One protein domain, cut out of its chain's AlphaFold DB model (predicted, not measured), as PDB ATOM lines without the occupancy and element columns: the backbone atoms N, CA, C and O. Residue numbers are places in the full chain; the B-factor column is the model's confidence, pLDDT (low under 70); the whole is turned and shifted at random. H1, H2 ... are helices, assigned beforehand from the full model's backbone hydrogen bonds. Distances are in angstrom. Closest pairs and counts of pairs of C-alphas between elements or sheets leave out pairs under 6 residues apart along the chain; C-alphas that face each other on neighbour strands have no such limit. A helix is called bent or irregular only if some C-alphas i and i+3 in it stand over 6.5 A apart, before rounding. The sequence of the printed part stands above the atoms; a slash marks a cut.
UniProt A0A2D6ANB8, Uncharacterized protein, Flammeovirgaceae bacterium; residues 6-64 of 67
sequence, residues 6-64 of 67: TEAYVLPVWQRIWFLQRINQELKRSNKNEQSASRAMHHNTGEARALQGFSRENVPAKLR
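Overview. This is residues 6 to 64 of the 67 residues of an uncharacterized protein of Flammeovirgaceae bacterium (UniProt A0A2D6ANB8). One long, nearly bare helix, H2, makes most of the length of this model, with the short helix H1 as a small hook at the end where H2 begins and a loose head of loops, with the short helix H3 in it, beyond the end where H2 stops. H2 is a free arm rather than part of a packed core: residues 17 to 34, of which 17 to 33 belong to H2, stand free, and residues 57 to 62 stick out of the head. The printed part has 59 residues with three named helices, in the order H1, H2, H3 along the chain, and no named strand; its class is all helix. The whole is extended, with a radius of gyration of the C-alphas of 17.4 A, and spans 51 by 26 by 15 A along its three main axes.

Along the chain. Start with the longest helix, H2, residues 13 to 33. Find C-alpha 13 at (1.863, 63.914, -12.292); from there the helix runs 30.7 A to C-alpha 33 at (29.410, 50.390, -13.906). Watch x rise and y fall between these two places; the N-to-C direction of H2 is (0.86, -0.48, -0.17). Now go back to the first printed residue, where H1, residues 6 to 10, begins with C-alpha 6 at (-3.607, 51.603, -9.882) and runs 6.7 A to C-alpha 10. Last, look past H2 for H3, residues 46 to 51, which runs 8.8 A and ends with C-alpha 51 at (22.777, 37.568, -7.436). The helices are not bent. Residues 41 to 43 and residues 61 to 63 are also helix, in runs too short to bear a name.

Arrangement. Begin at H2, which touches no helix. Near its first residues, compare C-alpha 8 with C-alpha 16: those of Ala 8 and Arg 16, the closest C-alphas of H1 and H2, are 7.1 A apart. They are the one pair of C-alphas within 8 A, and H1 and H2 are close but not clearly touching. Their centres are 18.2 A apart, and a tight link of 2 residues, Leu 11 and Pro 12, joins them. Moving to the other end of H2, you pass through a long link of 12 residues, 34 to 45, before you reach H3. H2 and H3 are apart, with no C-alpha of the one within 8 A of the other. H1 and H3 are apart too. When you read the backbone N and O atoms of H1, H2 and H3, you find every O i to N i+4 pair within hydrogen-bond range.

Size, cuts and confidence. Measure the full reach between the two C-alphas farthest apart, those of Pro 12 and Ala 61, at 51.5 A; the first and last printed C-alphas, of Thr 6 and Arg 64, are 42.9 A apart. The outline is flat, but only just, with the spans of 51, 26 and 15 A. The printed part has no cut, and it belongs to a full chain of 67 residues. Look along residues 52 to 64 for the other long stretch with no named element: 13 residues whose C-alphas lie 8 to 26 A from the mean of the C-alphas. Residues 9 to 15, of which 13 to 15 belong to H2, also stand free. In the B-factor column the mean pLDDT of the printed part is 76.6, with means of 88 for H1, 87 for H2 and 71 for H3. There you will find 24 residues under 70: residues 33 to 44, 48 to 49, 53 to 59 and 62 to 64.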
ATOM      1  N   THR A   6      -2.634  50.899 -10.723       89.19
ATOM      2  CA  THR A   6      -3.607  51.603  -9.882       89.19
ATOM      3  C   THR A   6      -2.946  52.608  -8.947       89.19
ATOM      4  O   THR A   6      -3.390  53.749  -8.870       89.19
ATOM      5  N   GLU A   7      -1.847  52.234  -8.292       86.56
ATOM      6  CA  GLU A   7      -1.092  53.144  -7.422       86.56
ATOM      7  C   GLU A   7      -0.487  54.294  -8.231       86.56
ATOM      8  O   GLU A   7      -0.608  55.458  -7.851       86.56
ATOM      9  N   ALA A   8       0.083  53.990  -9.400       85.06
ATOM     10  CA  ALA A   8       0.626  54.997 -10.300       85.06
ATOM     11  C   ALA A   8      -0.446  55.986 -10.780       85.06
ATOM     12  O   ALA A   8      -0.131  57.157 -10.992       85.06
ATOM     13  N   TYR A   9      -1.699  55.545 -10.926       85.88
ATOM     14  CA  TYR A   9      -2.813  56.388 -11.361       85.88
ATOM     15  C   TYR A   9      -3.284  57.386 -10.295       85.88
ATOM     16  O   TYR A   9      -3.846  58.424 -10.644       85.88
ATOM     17  N   VAL A  10      -3.026  57.111  -9.016       93.25
ATOM     18  CA  VAL A  10      -3.385  58.002  -7.899       93.25
ATOM     19  C   VAL A  10      -2.297  59.052  -7.642       93.25
ATOM     20  O   VAL A  10      -2.583  60.139  -7.145       93.25
ATOM     21  N   LEU A  11      -1.048  58.782  -8.035       90.44
ATOM     22  CA  LEU A  11       0.071  59.701  -7.806       90.44
ATOM     23  C   LEU A  11      -0.082  61.026  -8.574       90.44
ATOM     24  O   LEU A  11      -0.440  61.013  -9.752       90.44
ATOM     25  N   PRO A  12       0.293  62.176  -7.995       94.00
ATOM     26  CA  PRO A  12       0.452  63.423  -8.733       94.00
ATOM     27  C   PRO A  12       1.402  63.288  -9.931       94.00
ATOM     28  O   PRO A  12       2.427  62.604  -9.861       94.00
ATOM     29  N   VAL A  13       1.103  63.992 -11.026       90.62
ATOM     30  CA  VAL A  13       1.863  63.914 -12.292       90.62
ATOM     31  C   VAL A  13       3.358  64.187 -12.091       90.62
ATOM     32  O   VAL A  13       4.196  63.484 -12.653       90.62
ATOM     33  N   TRP A  14       3.712  65.151 -11.236       93.00
ATOM     34  CA  TRP A  14       5.109  65.497 -10.967       93.00
ATOM     35  C   TRP A  14       5.895  64.344 -10.325       93.00
ATOM     36  O   TRP A  14       7.053  64.125 -10.674       93.00
ATOM     37  N   GLN A  15       5.263  63.558  -9.447       92.69
ATOM     38  CA  GLN A  15       5.901  62.411  -8.792       92.69
ATOM     39  C   GLN A  15       6.145  61.281  -9.786       92.69
ATOM     40  O   GLN A  15       7.207  60.659  -9.764       92.69
ATOM     41  N   ARG A  16       5.200  61.060 -10.709       89.81
ATOM     42  CA  ARG A  16       5.359  60.083 -11.797       89.81
ATOM     43  C   ARG A  16       6.542  60.452 -12.684       89.81
ATOM     44  O   ARG A  16       7.378  59.600 -12.975       89.81
ATOM     45  N   ILE A  17       6.633  61.723 -13.079       92.56
ATOM     46  CA  ILE A  17       7.730  62.218 -13.919       92.56
ATOM     47  C   ILE A  17       9.067  62.079 -13.188       92.56
ATOM     48  O   ILE A  17      10.012  61.528 -13.752       92.56
ATOM     49  N   TRP A  18       9.135  62.513 -11.928       93.56
ATOM     50  CA  TRP A  18      10.344  62.388 -11.115       93.56
ATOM     51  C   TRP A  18      10.799  60.929 -10.994       93.56
ATOM     52  O   TRP A  18      11.972  60.618 -11.203       93.56
ATOM     53  N   PHE A  19       9.863  60.018 -10.721       91.19
ATOM     54  CA  PHE A  19      10.148  58.593 -10.590       91.19
ATOM     55  C   PHE A  19      10.671  57.993 -11.899       91.19
ATOM     56  O   PHE A  19      11.695  57.309 -11.892       91.19
ATOM     57  N   LEU A  20      10.034  58.306 -13.033       89.94
ATOM     58  CA  LEU A  20      10.494  57.877 -14.357       89.94
ATOM     59  C   LEU A  20      11.909  58.386 -14.659       89.94
ATOM     60  O   LEU A  20      12.745  57.639 -15.170       89.94
ATOM     61  N   GLN A  21      12.200  59.644 -14.329       94.75
ATOM     62  CA  GLN A  21      13.527  60.227 -14.524       94.75
ATOM     63  C   GLN A  21      14.580  59.542 -13.649       94.75
ATOM     64  O   GLN A  21      15.641  59.167 -14.154       94.75
ATOM     65  N   ARG A  22      14.283  59.325 -12.363       92.12
ATOM     66  CA  ARG A  22      15.196  58.647 -11.431       92.12
ATOM     67  C   ARG A  22      15.447  57.198 -11.822       92.12
ATOM     68  O   ARG A  22      16.607  56.800 -11.850       92.12
ATOM     69  N   ILE A  23      14.411  56.439 -12.186       90.25
ATOM     70  CA  ILE A  23      14.582  55.063 -12.674       90.25
ATOM     71  C   ILE A  23      15.468  55.036 -13.915       90.25
ATOM     72  O   ILE A  23      16.422  54.265 -13.965       90.25
ATOM     73  N   ASN A  24      15.210  55.903 -14.895       89.69
ATOM     74  CA  ASN A  24      16.043  55.964 -16.094       89.69
ATOM     75  C   ASN A  24      17.498  56.328 -15.772       89.69
ATOM     76  O   ASN A  24      18.419  55.818 -16.410       89.69
ATOM     77  N   GLN A  25      17.719  57.208 -14.795       91.69
ATOM     78  CA  GLN A  25      19.060  57.575 -14.361       91.69
ATOM     79  C   GLN A  25      19.774  56.404 -13.681       91.69
ATOM     80  O   GLN A  25      20.938  56.165 -13.998       91.69
ATOM     81  N   GLU A  26      19.096  55.665 -12.800       86.50
ATOM     82  CA  GLU A  26      19.717  54.515 -12.142       86.50
ATOM     83  C   GLU A  26      19.964  53.355 -13.096       86.50
ATOM     84  O   GLU A  26      21.066  52.821 -13.095       86.50
ATOM     85  N   LEU A  27      19.041  53.049 -14.011       84.81
ATOM     86  CA  LEU A  27      19.291  52.052 -15.060       84.81
ATOM     87  C   LEU A  27      20.533  52.404 -15.892       84.81
ATOM     88  O   LEU A  27      21.372  51.550 -16.171       84.81
ATOM     89  N   LYS A  28      20.693  53.682 -16.259       86.94
ATOM     90  CA  LYS A  28      21.880  54.151 -16.989       86.94
ATOM     91  C   LYS A  28      23.157  54.099 -16.147       86.94
ATOM     92  O   LYS A  28      24.220  53.881 -16.717       86.94
ATOM     93  N   ARG A  29      23.083  54.331 -14.834       84.56
ATOM     94  CA  ARG A  29      24.234  54.228 -13.919       84.56
ATOM     95  C   ARG A  29      24.656  52.775 -13.721       84.56
ATOM     96  O   ARG A  29      25.838  52.485 -13.870       84.56
ATOM     97  N   SER A  30      23.703  51.872 -13.495       74.56
ATOM     98  CA  SER A  30      23.950  50.427 -13.429       74.56
ATOM     99  C   SER A  30      24.618  49.921 -14.710       74.56
ATOM    100  O   SER A  30      25.674  49.305 -14.639       74.56
ATOM    101  N   ASN A  31      24.104  50.310 -15.883       73.38
ATOM    102  CA  ASN A  31      24.685  49.929 -17.178       73.38
ATOM    103  C   ASN A  31      26.075  50.530 -17.467       73.38
ATOM    104  O   ASN A  31      26.736  50.090 -18.403       73.38
ATOM    105  N   LYS A  32      26.498  51.581 -16.750       70.81
ATOM    106  CA  LYS A  32      27.835  52.179 -16.909       70.81
ATOM    107  C   LYS A  32      28.885  51.497 -16.037       70.81
ATOM    108  O   LYS A  32      30.037  51.429 -16.451       70.81
ATOM    109  N   ASN A  33      28.497  51.036 -14.848       64.31
ATOM    110  CA  ASN A  33      29.410  50.390 -13.906       64.31
ATOM    111  C   ASN A  33      29.577  48.894 -14.191       64.31
ATOM    112  O   ASN A  33      30.667  48.360 -14.012       64.31
ATOM    113  N   GLU A  34      28.534  48.230 -14.685       58.94
ATOM    114  CA  GLU A  34      28.644  46.881 -15.232       58.94
ATOM    115  C   GLU A  34      28.889  47.012 -16.732       58.94
ATOM    116  O   GLU A  34      28.005  47.457 -17.461       58.94
ATOM    117  N   GLN A  35      30.099  46.681 -17.199       55.34
ATOM    118  CA  GLN A  35      30.418  46.552 -18.625       55.34
ATOM    119  C   GLN A  35      29.308  45.760 -19.308       55.34
ATOM    120  O   GLN A  35      29.273  44.547 -19.146       55.34
ATOM    121  N   SER A  36      28.402  46.476 -19.994       54.53
ATOM    122  CA  SER A  36      27.225  45.973 -20.708       54.53
ATOM    123  C   SER A  36      26.810  44.587 -20.234       54.53
ATOM    124  O   SER A  36      27.317  43.611 -20.785       54.53
ATOM    125  N   ALA A  37      25.909  44.503 -19.245       59.41
ATOM    126  CA  ALA A  37      25.223  43.266 -18.870       59.41
ATOM    127  C   ALA A  37      24.520  42.697 -20.113       59.41
ATOM    128  O   ALA A  37      23.359  42.960 -20.432       59.41
ATOM    129  N   SER A  38      25.318  42.008 -20.908       59.72
ATOM    130  CA  SER A  38      24.997  41.546 -22.229       59.72
ATOM    131  C   SER A  38      24.194  40.284 -22.026       59.72
ATOM    132  O   SER A  38      24.557  39.414 -21.238       59.72
ATOM    133  N   ARG A  39      23.103  40.144 -22.776       63.41
ATOM    134  CA  ARG A  39      22.367  38.875 -22.834       63.41
ATOM    135  C   ARG A  39      23.192  37.753 -23.479       63.41
ATOM    136  O   ARG A  39      22.683  36.647 -23.650       63.41
ATOM    137  N   ALA A  40      24.440  38.017 -23.873       66.19
ATOM    138  CA  ALA A  40      25.336  37.002 -24.381       66.19
ATOM    139  C   ALA A  40      25.755  36.026 -23.276       66.19
ATOM    140  O   ALA A  40      26.035  36.393 -22.137       66.19
ATOM    141  N   MET A  41      25.850  34.755 -23.655       61.28
ATOM    142  CA  MET A  41      26.110  33.650 -22.731       61.28
ATOM    143  C   MET A  41      27.404  33.775 -21.914       61.28
ATOM    144  O   MET A  41      27.468  33.190 -20.842       61.28
ATOM    145  N   HIS A  42      28.415  34.506 -22.388       69.44
ATOM    146  CA  HIS A  42      29.713  34.645 -21.712       69.44
ATOM    147  C   HIS A  42      29.719  35.666 -20.564       69.44
ATOM    148  O   HIS A  42      30.670  35.693 -19.795       69.44
ATOM    149  N   HIS A  43      28.663  36.469 -20.415       67.50
ATOM    150  CA  HIS A  43      28.478  37.359 -19.261       67.50
ATOM    151  C   HIS A  43      27.621  36.719 -18.155       67.50
ATOM    152  O   HIS A  43      27.342  37.347 -17.138       67.50
ATOM    153  N   ASN A  44      27.198  35.464 -18.337       67.56
ATOM    154  CA  ASN A  44      26.313  34.744 -17.423       67.56
ATOM    155  C   ASN A  44      27.097  33.957 -16.355       67.56
ATOM    156  O   ASN A  44      26.915  32.740 -16.193       67.56
ATOM    157  N   THR A  45      27.988  34.656 -15.651       72.06
ATOM    158  CA  THR A  45      28.856  34.064 -14.625       72.06
ATOM    159  C   THR A  45      28.040  33.461 -13.476       72.06
ATOM    160  O   THR A  45      26.883  33.830 -13.235       72.06
ATOM    161  N   GLY A  46      28.615  32.490 -12.765       70.75
ATOM    162  CA  GLY A  46      27.986  31.865 -11.595       70.75
ATOM    163  C   GLY A  46      27.565  32.876 -10.522       70.75
ATOM    164  O   GLY A  46      26.468  32.764  -9.977       70.75
ATOM    165  N   GLU A  47      28.387  33.901 -10.289       70.38
ATOM    166  CA  GLU A  47      28.112  34.988  -9.344       70.38
ATOM    167  C   GLU A  47      26.934  35.865  -9.796       70.38
ATOM    168  O   GLU A  47      25.997  36.080  -9.028       70.38
ATOM    169  N   ALA A  48      26.903  36.283 -11.067       69.69
ATOM    170  CA  ALA A  48      25.792  37.064 -11.616       69.69
ATOM    171  C   ALA A  48      24.456  36.305 -11.527       69.69
ATOM    172  O   ALA A  48      23.417  36.888 -11.213       69.69
ATOM    173  N   ARG A  49      24.472  34.981 -11.738       69.25
ATOM    174  CA  ARG A  49      23.279  34.135 -11.564       69.25
ATOM    175  C   ARG A  49      22.864  33.972 -10.114       69.25
ATOM    176  O   ARG A  49      21.665  33.964  -9.848       69.25
ATOM    177  N   ALA A  50      23.816  33.850  -9.195       71.38
ATOM    178  CA  ALA A  50      23.521  33.793  -7.768       71.38
ATOM    179  C   ALA A  50      22.852  35.095  -7.294       71.38
ATOM    180  O   ALA A  50      21.826  35.039  -6.619       71.38
ATOM    181  N   LEU A  51      23.355  36.251  -7.740       73.88
ATOM    182  CA  LEU A  51      22.777  37.568  -7.436       73.88
ATOM    183  C   LEU A  51      21.366  37.756  -8.015       73.88
ATOM    184  O   LEU A  51      20.533  38.430  -7.412       73.88
ATOM    185  N   GLN A  52      21.069  37.137  -9.159       73.69
ATOM    186  CA  GLN A  52      19.741  37.161  -9.783       73.69
ATOM    187  C   GLN A  52      18.777  36.091  -9.235       73.69
ATOM    188  O   GLN A  52      17.645  35.991  -9.709       73.69
ATOM    189  N   GLY A  53      19.201  35.272  -8.265       69.06
ATOM    190  CA  GLY A  53      18.386  34.185  -7.711       69.06
ATOM    191  C   GLY A  53      18.236  32.972  -8.641       69.06
ATOM    192  O   GLY A  53      17.374  32.124  -8.421       69.06
ATOM    193  N   PHE A  54      19.075  32.861  -9.674       68.56
ATOM    194  CA  PHE A  54      19.106  31.745 -10.626       68.56
ATOM    195  C   PHE A  54      20.187  30.706 -10.277       68.56
ATOM    196  O   PHE A  54      20.875  30.179 -11.161       68.56
ATOM    197  N   SER A  55      20.341  30.376  -8.991       66.94
ATOM    198  CA  SER A  55      21.226  29.306  -8.523       66.94
ATOM    199  C   SER A  55      20.573  27.935  -8.739       66.94
ATOM    200  O   SER A  55      19.813  27.427  -7.922       66.94
ATOM    201  N   ARG A  56      20.857  27.308  -9.884       68.19
ATOM    202  CA  ARG A  56      20.523  25.893 -10.105       68.19
ATOM    203  C   ARG A  56      21.702  25.033  -9.669       68.19
ATOM    204  O   ARG A  56      22.797  25.220 -10.190       68.19
ATOM    205  N   GLU A  57      21.453  24.067  -8.789       67.75
ATOM    206  CA  GLU A  57      22.455  23.086  -8.340       67.75
ATOM    207  C   GLU A  57      23.002  22.254  -9.514       67.75
ATOM    208  O   GLU A  57      24.190  21.955  -9.584       67.75
ATOM    209  N   ASN A  58      22.152  21.963 -10.508       67.06
ATOM    210  CA  ASN A  58      22.527  21.196 -11.692       67.06
ATOM    211  C   ASN A  58      22.403  22.040 -12.972       67.06
ATOM    212  O   ASN A  58      21.322  22.215 -13.541       67.06
ATOM    213  N   VAL A  59      23.529  22.586 -13.440       69.06
ATOM    214  CA  VAL A  59      23.616  23.317 -14.715       69.06
ATOM    215  C   VAL A  59      23.944  22.326 -15.845       69.06
ATOM    216  O   VAL A  59      24.922  21.581 -15.717       69.06
ATOM    217  N   PRO A  60      23.188  22.302 -16.963       75.50
ATOM    218  CA  PRO A  60      23.482  21.450 -18.117       75.50
ATOM    219  C   PRO A  60      24.912  21.643 -18.641       75.50
ATOM    220  O   PRO A  60      25.382  22.775 -18.756       75.50
ATOM    221  N   ALA A  61      25.589  20.555 -19.027       72.00
ATOM    222  CA  ALA A  61      27.012  20.566 -19.400       72.00
ATOM    223  C   ALA A  61      27.375  21.595 -20.494       72.00
ATOM    224  O   ALA A  61      28.437  22.206 -20.437       72.00
ATOM    225  N   LYS A  62      26.467  21.867 -21.446       67.44
ATOM    226  CA  LYS A  62      26.661  22.878 -22.507       67.44
ATOM    227  C   LYS A  62      26.775  24.318 -21.984       67.44
ATOM    228  O   LYS A  62      27.374  25.152 -22.657       67.44
ATOM    229  N   LEU A  63      26.210  24.604 -20.809       67.06
ATOM    230  CA  LEU A  63      26.211  25.925 -20.174       67.06
ATOM    231  C   LEU A  63      27.337  26.088 -19.138       67.06
ATOM    232  O   LEU A  63      27.619  27.214 -18.748       67.06
ATOM    233  N   ARG A  64      28.019  25.001 -18.738       66.81
ATOM    234  CA  ARG A  64      29.130  25.034 -17.762       66.81
ATOM    235  C   ARG A  64      30.423  25.654 -18.298       66.81
ATOM    236  O   ARG A  64      31.285  26.032 -17.525       66.81
TER     237      ARG A  64